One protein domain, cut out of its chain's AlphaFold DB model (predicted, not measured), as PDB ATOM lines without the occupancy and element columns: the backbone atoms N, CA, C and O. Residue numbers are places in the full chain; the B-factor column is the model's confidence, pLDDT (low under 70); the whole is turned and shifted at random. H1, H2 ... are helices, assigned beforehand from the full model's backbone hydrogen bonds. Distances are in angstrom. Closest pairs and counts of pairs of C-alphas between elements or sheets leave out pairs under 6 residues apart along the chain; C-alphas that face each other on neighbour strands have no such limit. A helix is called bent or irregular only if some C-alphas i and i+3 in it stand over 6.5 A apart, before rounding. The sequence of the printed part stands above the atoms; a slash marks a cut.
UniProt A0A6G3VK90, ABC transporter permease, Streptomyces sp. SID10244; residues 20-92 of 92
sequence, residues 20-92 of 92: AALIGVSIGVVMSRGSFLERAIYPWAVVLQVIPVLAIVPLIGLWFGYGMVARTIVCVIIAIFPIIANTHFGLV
ATOM      1  N   ALA A  20     106.038 114.752 146.468       97.31
ATOM      2  CA  ALA A  20     107.323 114.987 147.118       97.31
ATOM      3  C   ALA A  20     107.573 114.011 148.274       97.31
ATOM      4  O   ALA A  20     108.688 113.526 148.423       97.31
ATOM      5  N   ALA A  21     106.542 113.685 149.054       97.75
ATOM      6  CA  ALA A  21     106.600 112.717 150.139       97.75
ATOM      7  C   ALA A  21     106.889 111.318 149.601       97.75
ATOM      8  O   ALA A  21     107.827 110.675 150.057       97.75
ATOM      9  N   LEU A  22     106.147 110.867 148.587       98.12
ATOM     10  CA  LEU A  22     106.346 109.541 148.004       98.12
ATOM     11  C   LEU A  22     107.773 109.365 147.458       98.12
ATOM     12  O   LEU A  22     108.435 108.365 147.745       98.12
ATOM     13  N   ILE A  23     108.265 110.347 146.701       97.31
ATOM     14  CA  ILE A  23     109.598 110.292 146.089       97.31
ATOM     15  C   ILE A  23     110.689 110.513 147.148       97.31
ATOM     16  O   ILE A  23     111.668 109.778 147.205       97.31
ATOM     17  N   GLY A  24     110.525 111.509 148.014       96.38
ATOM     18  CA  GLY A  24     111.540 111.875 148.995       96.38
ATOM     19  C   GLY A  24     111.719 110.818 150.082       96.38
ATOM     20  O   GLY A  24     112.852 110.481 150.421       96.38
ATOM     21  N   VAL A  25     110.624 110.236 150.579       97.38
ATOM     22  CA  VAL A  25     110.682 109.147 151.566       97.38
ATOM     23  C   VAL A  25     111.315 107.903 150.951       97.38
ATOM     24  O   VAL A  25     112.192 107.303 151.565       97.38
ATOM     25  N   SER A  26     110.924 107.522 149.729       96.50
ATOM     26  CA  SER A  26     111.515 106.351 149.067       96.50
ATOM     27  C   SER A  26     113.022 106.511 148.853       96.50
ATOM     28  O   SER A  26     113.775 105.591 149.171       96.50
ATOM     29  N   ILE A  27     113.482 107.685 148.414       95.38
ATOM     30  CA  ILE A  27     114.915 107.981 148.284       95.38
ATOM     31  C   ILE A  27     115.612 107.981 149.653       95.38
ATOM     32  O   ILE A  27     116.654 107.342 149.793       95.38
ATOM     33  N   GLY A  28     115.041 108.633 150.670       94.88
ATOM     34  CA  GLY A  28     115.618 108.677 152.020       94.88
ATOM     35  C   GLY A  28     115.788 107.289 152.647       94.88
ATOM     36  O   GLY A  28     116.835 106.993 153.217       94.88
ATOM     37  N   VAL A  29     114.805 106.401 152.455       95.19
ATOM     38  CA  VAL A  29     114.875 104.987 152.869       95.19
ATOM     39  C   VAL A  29     115.941 104.217 152.086       95.19
ATOM     40  O   VAL A  29     116.612 103.353 152.640       95.19
ATOM     41  N   VAL A  30     116.112 104.484 150.787       94.00
ATOM     42  CA  VAL A  30     117.173 103.842 149.991       94.00
ATOM     43  C   VAL A  30     118.554 104.285 150.476       94.00
ATOM     44  O   VAL A  30     119.445 103.448 150.602       94.00
ATOM     45  N   MET A  31     118.722 105.567 150.800       93.56
ATOM     46  CA  MET A  31     119.978 106.105 151.327       93.56
ATOM     47  C   MET A  31     120.345 105.493 152.684       93.56
ATOM     48  O   MET A  31     121.512 105.170 152.892       93.56
ATOM     49  N   SER A  32     119.365 105.229 153.558       91.31
ATOM     50  CA  SER A  32     119.629 104.659 154.888       91.31
ATOM     51  C   SER A  32     120.094 103.196 154.859       91.31
ATOM     52  O   SER A  32     120.591 102.682 155.859       91.31
ATOM     53  N   ARG A  33     119.972 102.496 153.719       91.00
ATOM     54  CA  ARG A  33     120.405 101.093 153.592       91.00
ATOM     55  C   ARG A  33     121.921 100.920 153.507       91.00
ATOM     56  O   ARG A  33     122.395  99.797 153.674       91.00
ATOM     57  N   GLY A  34     122.690 101.973 153.231       89.31
ATOM     58  CA  GLY A  34     124.146 101.863 153.202       89.31
ATOM     59  C   GLY A  34     124.878 103.150 152.835       89.31
ATOM     60  O   GLY A  34     124.446 103.916 151.976       89.31
ATOM     61  N   SER A  35     126.067 103.321 153.417       85.50
ATOM     62  CA  SER A  35     126.907 104.522 153.281       85.50
ATOM     63  C   SER A  35     127.354 104.836 151.846       85.50
ATOM     64  O   SER A  35     127.678 105.981 151.536       85.50
ATOM     65  N   PHE A  36     127.365 103.851 150.942       91.38
ATOM     66  CA  PHE A  36     127.631 104.083 149.517       91.38
ATOM     67  C   PHE A  36     126.477 104.823 148.823       91.38
ATOM     68  O   PHE A  36     126.719 105.767 148.072       91.38
ATOM     69  N   LEU A  37     125.227 104.426 149.093       90.81
ATOM     70  CA  LEU A  37     124.034 105.037 148.496       90.81
ATOM     71  C   LEU A  37     123.833 106.460 148.998       90.81
ATOM     72  O   LEU A  37     123.550 107.356 148.206       90.81
ATOM     73  N   GLU A  38     124.048 106.677 150.294       91.19
ATOM     74  CA  GLU A  38     124.055 108.009 150.885       91.19
ATOM     75  C   GLU A  38     125.052 108.926 150.161       91.19
ATOM     76  O   GLU A  38     124.660 109.950 149.605       91.19
ATOM     77  N   ARG A  39     126.328 108.527 150.078       91.00
ATOM     78  CA  ARG A  39     127.382 109.331 149.431       91.00
ATOM     79  C   ARG A  39     127.129 109.579 147.945       91.00
ATOM     80  O   ARG A  39     127.552 110.612 147.433       91.00
ATOM     81  N   ALA A  40     126.461 108.655 147.255       92.38
ATOM     82  CA  ALA A  40     126.126 108.803 145.844       92.38
ATOM     83  C   ALA A  40     124.931 109.742 145.614       92.38
ATOM     84  O   ALA A  40     124.968 110.538 144.681       92.38
ATOM     85  N   ILE A  41     123.882 109.664 146.439       92.38
ATOM     86  CA  ILE A  41     122.607 110.369 146.222       92.38
ATOM     87  C   ILE A  41     122.584 111.742 146.907       92.38
ATOM     88  O   ILE A  41     122.049 112.700 146.343       92.38
ATOM     89  N   TYR A  42     123.178 111.865 148.096       90.31
ATOM     90  CA  TYR A  42     123.140 113.092 148.897       90.31
ATOM     91  C   TYR A  42     123.653 114.333 148.141       90.31
ATOM     92  O   TYR A  42     122.972 115.360 148.180       90.31
ATOM     93  N   PRO A  43     124.765 114.276 147.374       91.06
ATOM     94  CA  PRO A  43     125.229 115.426 146.597       91.06
ATOM     95  C   PRO A  43     124.198 115.913 145.571       91.06
ATOM     96  O   PRO A  43     123.989 117.116 145.435       91.06
ATOM     97  N   TRP A  44     123.503 114.997 144.887       90.50
ATOM     98  CA  TRP A  44     122.456 115.354 143.922       90.50
ATOM     99  C   TRP A  44     121.246 115.990 144.600       90.50
ATOM    100  O   TRP A  44     120.687 116.956 144.079       90.50
ATOM    101  N   ALA A  45     120.870 115.491 145.779       88.81
ATOM    102  CA  ALA A  45     119.801 116.084 146.570       88.81
ATOM    103  C   ALA A  45     120.144 117.534 146.965       88.81
ATOM    104  O   ALA A  45     119.299 118.418 146.832       88.81
ATOM    105  N   VAL A  46     121.389 117.799 147.380       89.81
ATOM    106  CA  VAL A  46     121.866 119.156 147.703       89.81
ATOM    107  C   VAL A  46     121.860 120.060 146.467       89.81
ATOM    108  O   VAL A  46     121.374 121.188 146.542       89.81
ATOM    109  N   VAL A  47     122.333 119.575 145.312       89.56
ATOM    110  CA  VAL A  47     122.348 120.352 144.056       89.56
ATOM    111  C   VAL A  47     120.954 120.860 143.684       89.56
ATOM    112  O   VAL A  47     120.826 122.010 143.266       89.56
ATOM    113  N   LEU A  48     119.905 120.057 143.893       85.81
ATOM    114  CA  LEU A  48     118.524 120.472 143.622       85.81
ATOM    115  C   LEU A  48     118.098 121.721 144.413       85.81
ATOM    116  O   LEU A  48     117.283 122.491 143.912       85.81
ATOM    117  N   GLN A  49     118.646 121.944 145.611       85.50
ATOM    118  CA  GLN A  49     118.330 123.124 146.427       85.50
ATOM    119  C   GLN A  49     119.198 124.340 146.139       85.50
ATOM    120  O   GLN A  49     118.778 125.467 146.400       85.50
ATOM    121  N   VAL A  50     120.410 124.130 145.629       89.44
ATOM    122  CA  VAL A  50     121.323 125.235 145.314       89.44
ATOM    123  C   VAL A  50     120.807 126.042 144.122       89.44
ATOM    124  O   VAL A  50     121.068 127.241 144.027       89.44
ATOM    125  N   ILE A  51     120.045 125.413 143.220       89.19
ATOM    126  CA  ILE A  51     119.429 126.104 142.089       89.19
ATOM    127  C   ILE A  51     118.329 127.048 142.613       89.19
ATOM    128  O   ILE A  51     117.359 126.585 143.218       89.19
ATOM    129  N   PRO A  52     118.412 128.368 142.351       90.94
ATOM    130  CA  PRO A  52     117.396 129.308 142.801       90.94
ATOM    131  C   PRO A  52     116.026 128.955 142.224       90.94
ATOM    132  O   PRO A  52     115.841 128.912 141.007       90.94
ATOM    133  N   VAL A  53     115.030 128.792 143.096       89.12
ATOM    134  CA  VAL A  53     113.643 128.501 142.689       89.12
ATOM    135  C   VAL A  53     113.128 129.540 141.692       89.12
ATOM    136  O   VAL A  53     112.463 129.192 140.718       89.12
ATOM    137  N   LEU A  54     113.492 130.809 141.894       90.69
ATOM    138  CA  LEU A  54     113.124 131.915 141.010       90.69
ATOM    139  C   LEU A  54     113.611 131.717 139.564       90.69
ATOM    140  O   LEU A  54     112.959 132.206 138.649       90.69
ATOM    141  N   ALA A  55     114.708 130.982 139.349       92.25
ATOM    142  CA  ALA A  55     115.203 130.637 138.017       92.25
ATOM    143  C   ALA A  55     114.469 129.425 137.413       92.25
ATOM    144  O   ALA A  55     114.259 129.365 136.204       92.25
ATOM    145  N   ILE A  56     114.035 128.474 138.248       91.94
ATOM    146  CA  ILE A  56     113.336 127.255 137.809       91.94
ATOM    147  C   ILE A  56     111.897 127.560 137.379       91.94
ATOM    148  O   ILE A  56     111.434 127.045 136.364       91.94
ATOM    149  N   VAL A  57     111.182 128.402 138.131       94.25
ATOM    150  CA  VAL A  57     109.766 128.732 137.881       94.25
ATOM    151  C   VAL A  57     109.473 129.122 136.420       94.25
ATOM    152  O   VAL A  57     108.582 128.505 135.832       94.25
ATOM    153  N   PRO A  58     110.178 130.092 135.799       93.25
ATOM    154  CA  PRO A  58     109.910 130.474 134.412       93.25
ATOM    155  C   PRO A  58     110.249 129.364 133.406       93.25
ATOM    156  O   PRO A  58     109.535 129.216 132.418       93.25
ATOM    157  N   LEU A  59     111.278 128.544 133.659       94.56
ATOM    158  CA  LEU A  59     111.627 127.408 132.794       94.56
ATOM    159  C   LEU A  59     110.525 126.343 132.794       94.56
ATOM    160  O   LEU A  59     110.059 125.921 131.738       94.56
ATOM    161  N   ILE A  60     110.047 125.962 133.982       95.19
ATOM    162  CA  ILE A  60     108.934 125.015 134.123       95.19
ATOM    163  C   ILE A  60     107.649 125.601 133.525       95.19
ATOM    164  O   ILE A  60     106.895 124.887 132.862       95.19
ATOM    165  N   GLY A  61     107.410 126.902 133.713       95.12
ATOM    166  CA  GLY A  61     106.288 127.612 133.102       95.12
ATOM    167  C   GLY A  61     106.338 127.612 131.571       95.12
ATOM    168  O   GLY A  61     105.291 127.491 130.940       95.12
ATOM    169  N   LEU A  62     107.531 127.680 130.974       96.31
ATOM    170  CA  LEU A  62     107.722 127.608 129.523       96.31
ATOM    171  C   LEU A  62     107.449 126.203 128.969       96.31
ATOM    172  O   LEU A  62     106.829 126.084 127.916       96.31
ATOM    173  N   TRP A  63     107.866 125.146 129.669       95.50
ATOM    174  CA  TRP A  63     107.670 123.765 129.205       95.50
ATOM    175  C   TRP A  63     106.259 123.219 129.440       95.50
ATOM    176  O   TRP A  63     105.727 122.515 128.587       95.50
ATOM    177  N   PHE A  64     105.651 123.526 130.589       94.50
ATOM    178  CA  PHE A  64     104.385 122.919 131.026       94.50
ATOM    179  C   PHE A  64     103.209 123.907 131.077       94.50
ATOM    180  O   PHE A  64     102.081 123.510 131.381       94.50
ATOM    181  N   GLY A  65     103.452 125.188 130.791       92.44
ATOM    182  CA  GLY A  65     102.474 126.268 130.917       92.44
ATOM    183  C   GLY A  65     102.298 126.760 132.359       92.44
ATOM    184  O   GLY A  65     102.449 126.016 133.324       92.44
ATOM    185  N   TYR A  66     101.907 128.026 132.532       90.38
ATOM    186  CA  TYR A  66     101.777 128.704 133.838       90.38
ATOM    187  C   TYR A  66     100.525 128.307 134.660       90.38
ATOM    188  O   TYR A  66      99.931 129.126 135.368       90.38
ATOM    189  N   GLY A  67     100.108 127.043 134.567       91.81
ATOM    190  CA  GLY A  67      98.918 126.492 135.216       91.81
ATOM    191  C   GLY A  67      99.205 125.683 136.486       91.81
ATOM    192  O   GLY A  67     100.249 125.806 137.124       91.81
ATOM    193  N   MET A  68      98.252 124.817 136.842       93.50
ATOM    194  CA  MET A  68      98.344 123.906 137.992       93.50
ATOM    195  C   MET A  68      99.604 123.030 137.935       93.50
ATOM    196  O   MET A  68     100.318 122.919 138.924       93.50
ATOM    197  N   VAL A  69      99.893 122.449 136.765       94.69
ATOM    198  CA  VAL A  69     100.983 121.482 136.573       94.69
ATOM    199  C   VAL A  69     102.341 122.095 136.913       94.69
ATOM    200  O   VAL A  69     103.053 121.550 137.752       94.69
ATOM    201  N   ALA A  70     102.672 123.263 136.350       95.44
ATOM    202  CA  ALA A  70     103.940 123.930 136.640       95.44
ATOM    203  C   ALA A  70     104.098 124.274 138.127       95.44
ATOM    204  O   ALA A  70     105.154 124.029 138.709       95.44
ATOM    205  N   ARG A  71     103.036 124.781 138.771       94.88
ATOM    206  CA  ARG A  71     103.058 125.112 140.207       94.88
ATOM    207  C   ARG A  71     103.276 123.870 141.069       94.88
ATOM    208  O   ARG A  71     104.041 123.924 142.029       94.88
ATOM    209  N   THR A  72     102.640 122.754 140.716       96.50
ATOM    210  CA  THR A  72     102.829 121.472 141.402       96.50
ATOM    211  C   THR A  72     104.248 120.938 141.215       96.50
ATOM    212  O   THR A  72     104.858 120.547 142.203       96.50
ATOM    213  N   ILE A  73     104.808 120.973 140.001       95.62
ATOM    214  CA  ILE A  73     106.191 120.526 139.740       95.62
ATOM    215  C   ILE A  73     107.188 121.331 140.579       95.62
ATOM    216  O   ILE A  73     108.037 120.755 141.255       95.62
ATOM    217  N   VAL A  74     107.055 122.659 140.588       94.62
ATOM    218  CA  VAL A  74     107.911 123.532 141.401       94.62
ATOM    219  C   VAL A  74     107.772 123.200 142.889       94.62
ATOM    220  O   VAL A  74     108.777 123.071 143.581       94.62
ATOM    221  N   CYS A  75     106.544 123.004 143.378       95.31
ATOM    222  CA  CYS A  75     106.297 122.598 144.762       95.31
ATOM    223  C   CYS A  75     107.009 121.279 145.112       95.31
ATOM    224  O   CYS A  75     107.651 121.201 146.159       95.31
ATOM    225  N   VAL A  76     106.966 120.283 144.218       95.88
ATOM    226  CA  VAL A  76     107.665 119.004 144.404       95.88
ATOM    227  C   VAL A  76     109.172 119.211 144.515       95.88
ATOM    228  O   VAL A  76     109.775 118.719 145.465       95.88
ATOM    229  N   ILE A  77     109.773 119.966 143.593       93.38
ATOM    230  CA  ILE A  77     111.224 120.222 143.573       93.38
ATOM    231  C   ILE A  77     111.687 120.880 144.879       93.38
ATOM    232  O   ILE A  77     112.717 120.504 145.428       93.38
ATOM    233  N   ILE A  78     110.914 121.830 145.407       92.56
ATOM    234  CA  ILE A  78     111.253 122.523 146.658       92.56
ATOM    235  C   ILE A  78     111.149 121.573 147.856       92.56
ATOM    236  O   ILE A  78     112.015 121.572 148.733       92.56
ATOM    237  N   ALA A  79     110.089 120.766 147.901       94.81
ATOM    238  CA  ALA A  79     109.792 119.905 149.039       94.81
ATOM    239  C   ALA A  79     110.623 118.610 149.069       94.81
ATOM    240  O   ALA A  79     110.752 118.005 150.130       94.81
ATOM    241  N   ILE A  80     111.204 118.174 147.946       94.38
ATOM    242  CA  ILE A  80     111.844 116.855 147.852       94.38
ATOM    243  C   ILE A  80     113.067 116.713 148.767       94.38
ATOM    244  O   ILE A  80     113.165 115.744 149.512       94.38
ATOM    245  N   PHE A  81     113.976 117.689 148.772       93.44
ATOM    246  CA  PHE A  81     115.200 117.625 149.569       93.44
ATOM    247  C   PHE A  81     114.952 117.565 151.078       93.44
ATOM    248  O   PHE A  81     115.494 116.654 151.700       93.44
ATOM    249  N   PRO A  82     114.158 118.466 151.700       93.31
ATOM    250  CA  PRO A  82     113.950 118.394 153.140       93.31
ATOM    251  C   PRO A  82     113.278 117.077 153.529       93.31
ATOM    252  O   PRO A  82     113.592 116.528 154.580       93.31
ATOM    253  N   ILE A  83     112.413 116.519 152.675       96.56
ATOM    254  CA  ILE A  83     111.809 115.205 152.909       96.56
ATOM    255  C   ILE A  83     112.870 114.096 152.863       96.56
ATOM    256  O   ILE A  83     112.902 113.273 153.778       96.56
ATOM    257  N   ILE A  84     113.754 114.078 151.856       95.19
ATOM    258  CA  ILE A  84     114.867 113.113 151.770       95.19
ATOM    259  C   ILE A  84     115.751 113.214 153.015       95.19
ATOM    260  O   ILE A  84     115.994 112.207 153.678       95.19
ATOM    261  N   ALA A  85     116.201 114.428 153.342       92.56
ATOM    262  CA  ALA A  85     117.122 114.685 154.440       92.56
ATOM    263  C   ALA A  85     116.518 114.284 155.794       92.56
ATOM    264  O   ALA A  85     117.162 113.561 156.552       92.56
ATOM    265  N   ASN A  86     115.270 114.677 156.068       94.81
ATOM    266  CA  ASN A  86     114.580 114.322 157.310       94.81
ATOM    267  C   ASN A  86     114.301 112.818 157.408       94.81
ATOM    268  O   ASN A  86     114.432 112.246 158.485       94.81
ATOM    269  N   THR A  87     113.939 112.166 156.297       95.19
ATOM    270  CA  THR A  87     113.712 110.713 156.291       95.19
ATOM    271  C   THR A  87     115.011 109.963 156.562       95.19
ATOM    272  O   THR A  87     115.031 109.058 157.385       95.19
ATOM    273  N   HIS A  88     116.101 110.353 155.899       91.56
ATOM    274  CA  HIS A  88     117.411 109.745 156.110       91.56
ATOM    275  C   HIS A  88     117.895 109.936 157.554       91.56
ATOM    276  O   HIS A  88     118.251 108.962 158.208       91.56
ATOM    277  N   PHE A  89     117.841 111.169 158.069       90.56
ATOM    278  CA  PHE A  89     118.240 111.492 159.442       90.56
ATOM    279  C   PHE A  89     117.371 110.799 160.502       90.56
ATOM    280  O   PHE A  89     117.854 110.499 161.580       90.56
ATOM    281  N   GLY A  90     116.090 110.542 160.222       92.06
ATOM    282  CA  GLY A  90     115.214 109.829 161.153       92.06
ATOM    283  C   GLY A  90     115.423 108.310 161.192       92.06
ATOM    284  O   GLY A  90     114.927 107.666 162.115       92.06
ATOM    285  N   LEU A  91     116.091 107.728 160.190       91.56
ATOM    286  CA  LEU A  91     116.307 106.278 160.072       91.56
ATOM    287  C   LEU A  91     117.695 105.814 160.533       91.56
ATOM    288  O   LEU A  91     117.862 104.619 160.776       91.56
ATOM    289  N   VAL A  92     118.668 106.723 160.596       84.12
ATOM    290  CA  VAL A  92     120.063 106.475 161.002       84.12
ATOM    291  C   VAL A  92     120.286 107.043 162.396       84.12
ATOM    292  O   VAL A  92     120.893 106.326 163.221       84.12
TER     293      VAL A  92
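This is residues 20 to 92 of the 92 residues of the protein "ABC transporter permease" of Streptomyces sp. SID10244 (UniProt A0A6G3VK90). One long bent helix, H4, runs the length of the domain: at one end its arm H4b joins H1 and H2 in a three-helix, up-and-down bundle, each helix running against the one before it, and at the other end its arm H4a and H3 form a helical hairpin. The printed part has 73 residues with four named helices, H1 to H4 in chain order, and no named strand; the class is all helix. It is only just loose, close to compact, with a radius of gyration of the C-alphas of 13.6 A, and only just elongated, spanning 39 by 20 by 15 A.

H4, residues 68 to 91, is the hub, touching 3 other helices; by its hydrogen bonds it was assigned as one helix, but it is bent, with C-alphas 78 and 81 6.9 A apart. Its arms H4a, residues 68 to 78, and H4b, residues 81 to 91, stand at a steep tilt of 47 degrees. H1, residues 20 to 32, touches H4b at a steep tilt of 44 degrees, the same way, the closest C-alphas being those of Gly 24 and Ile 84, 4.5 A apart. H2, residues 35 to 50, touches H4b with residues 45 to 49 alone, at a shallow tilt of 29 degrees, opposite ways; the closest C-alphas, of Ala 45 and Phe 81, are 5.7 A apart. H1 and H2 touch only at the corner. H3, residues 53 to 64, touches H4a, opposite ways at an only just steep tilt of 36 degrees, with the C-alphas of Gly 61 and Ala 70 closest at 5.6 A. H3 is apart from H1, H2 and H4b. Every O i to N i+4 pair is within hydrogen-bond range in H1, H4a and H4b, against 9 of 12 in H2 and 6 of 8 in H3.

H4a is 15.6 A long and H4b 15.5 A, the latter ending at C-alpha 91 (116.307, 106.278, 160.072). H1 is 17.8 A long from C-alpha 20 (107.323, 114.987, 147.118), H2 22.9 A and H3 15.9 A. H2 is only just irregular: C-alphas 40 and 43 are 6.7 A apart.

The two C-alphas farthest apart, of Gly 65 and Val 92, are 40.1 A apart. The printed part has no cut, and its three links are tight. The mean pLDDT of the printed part is 92.9, and no printed residue is under 70.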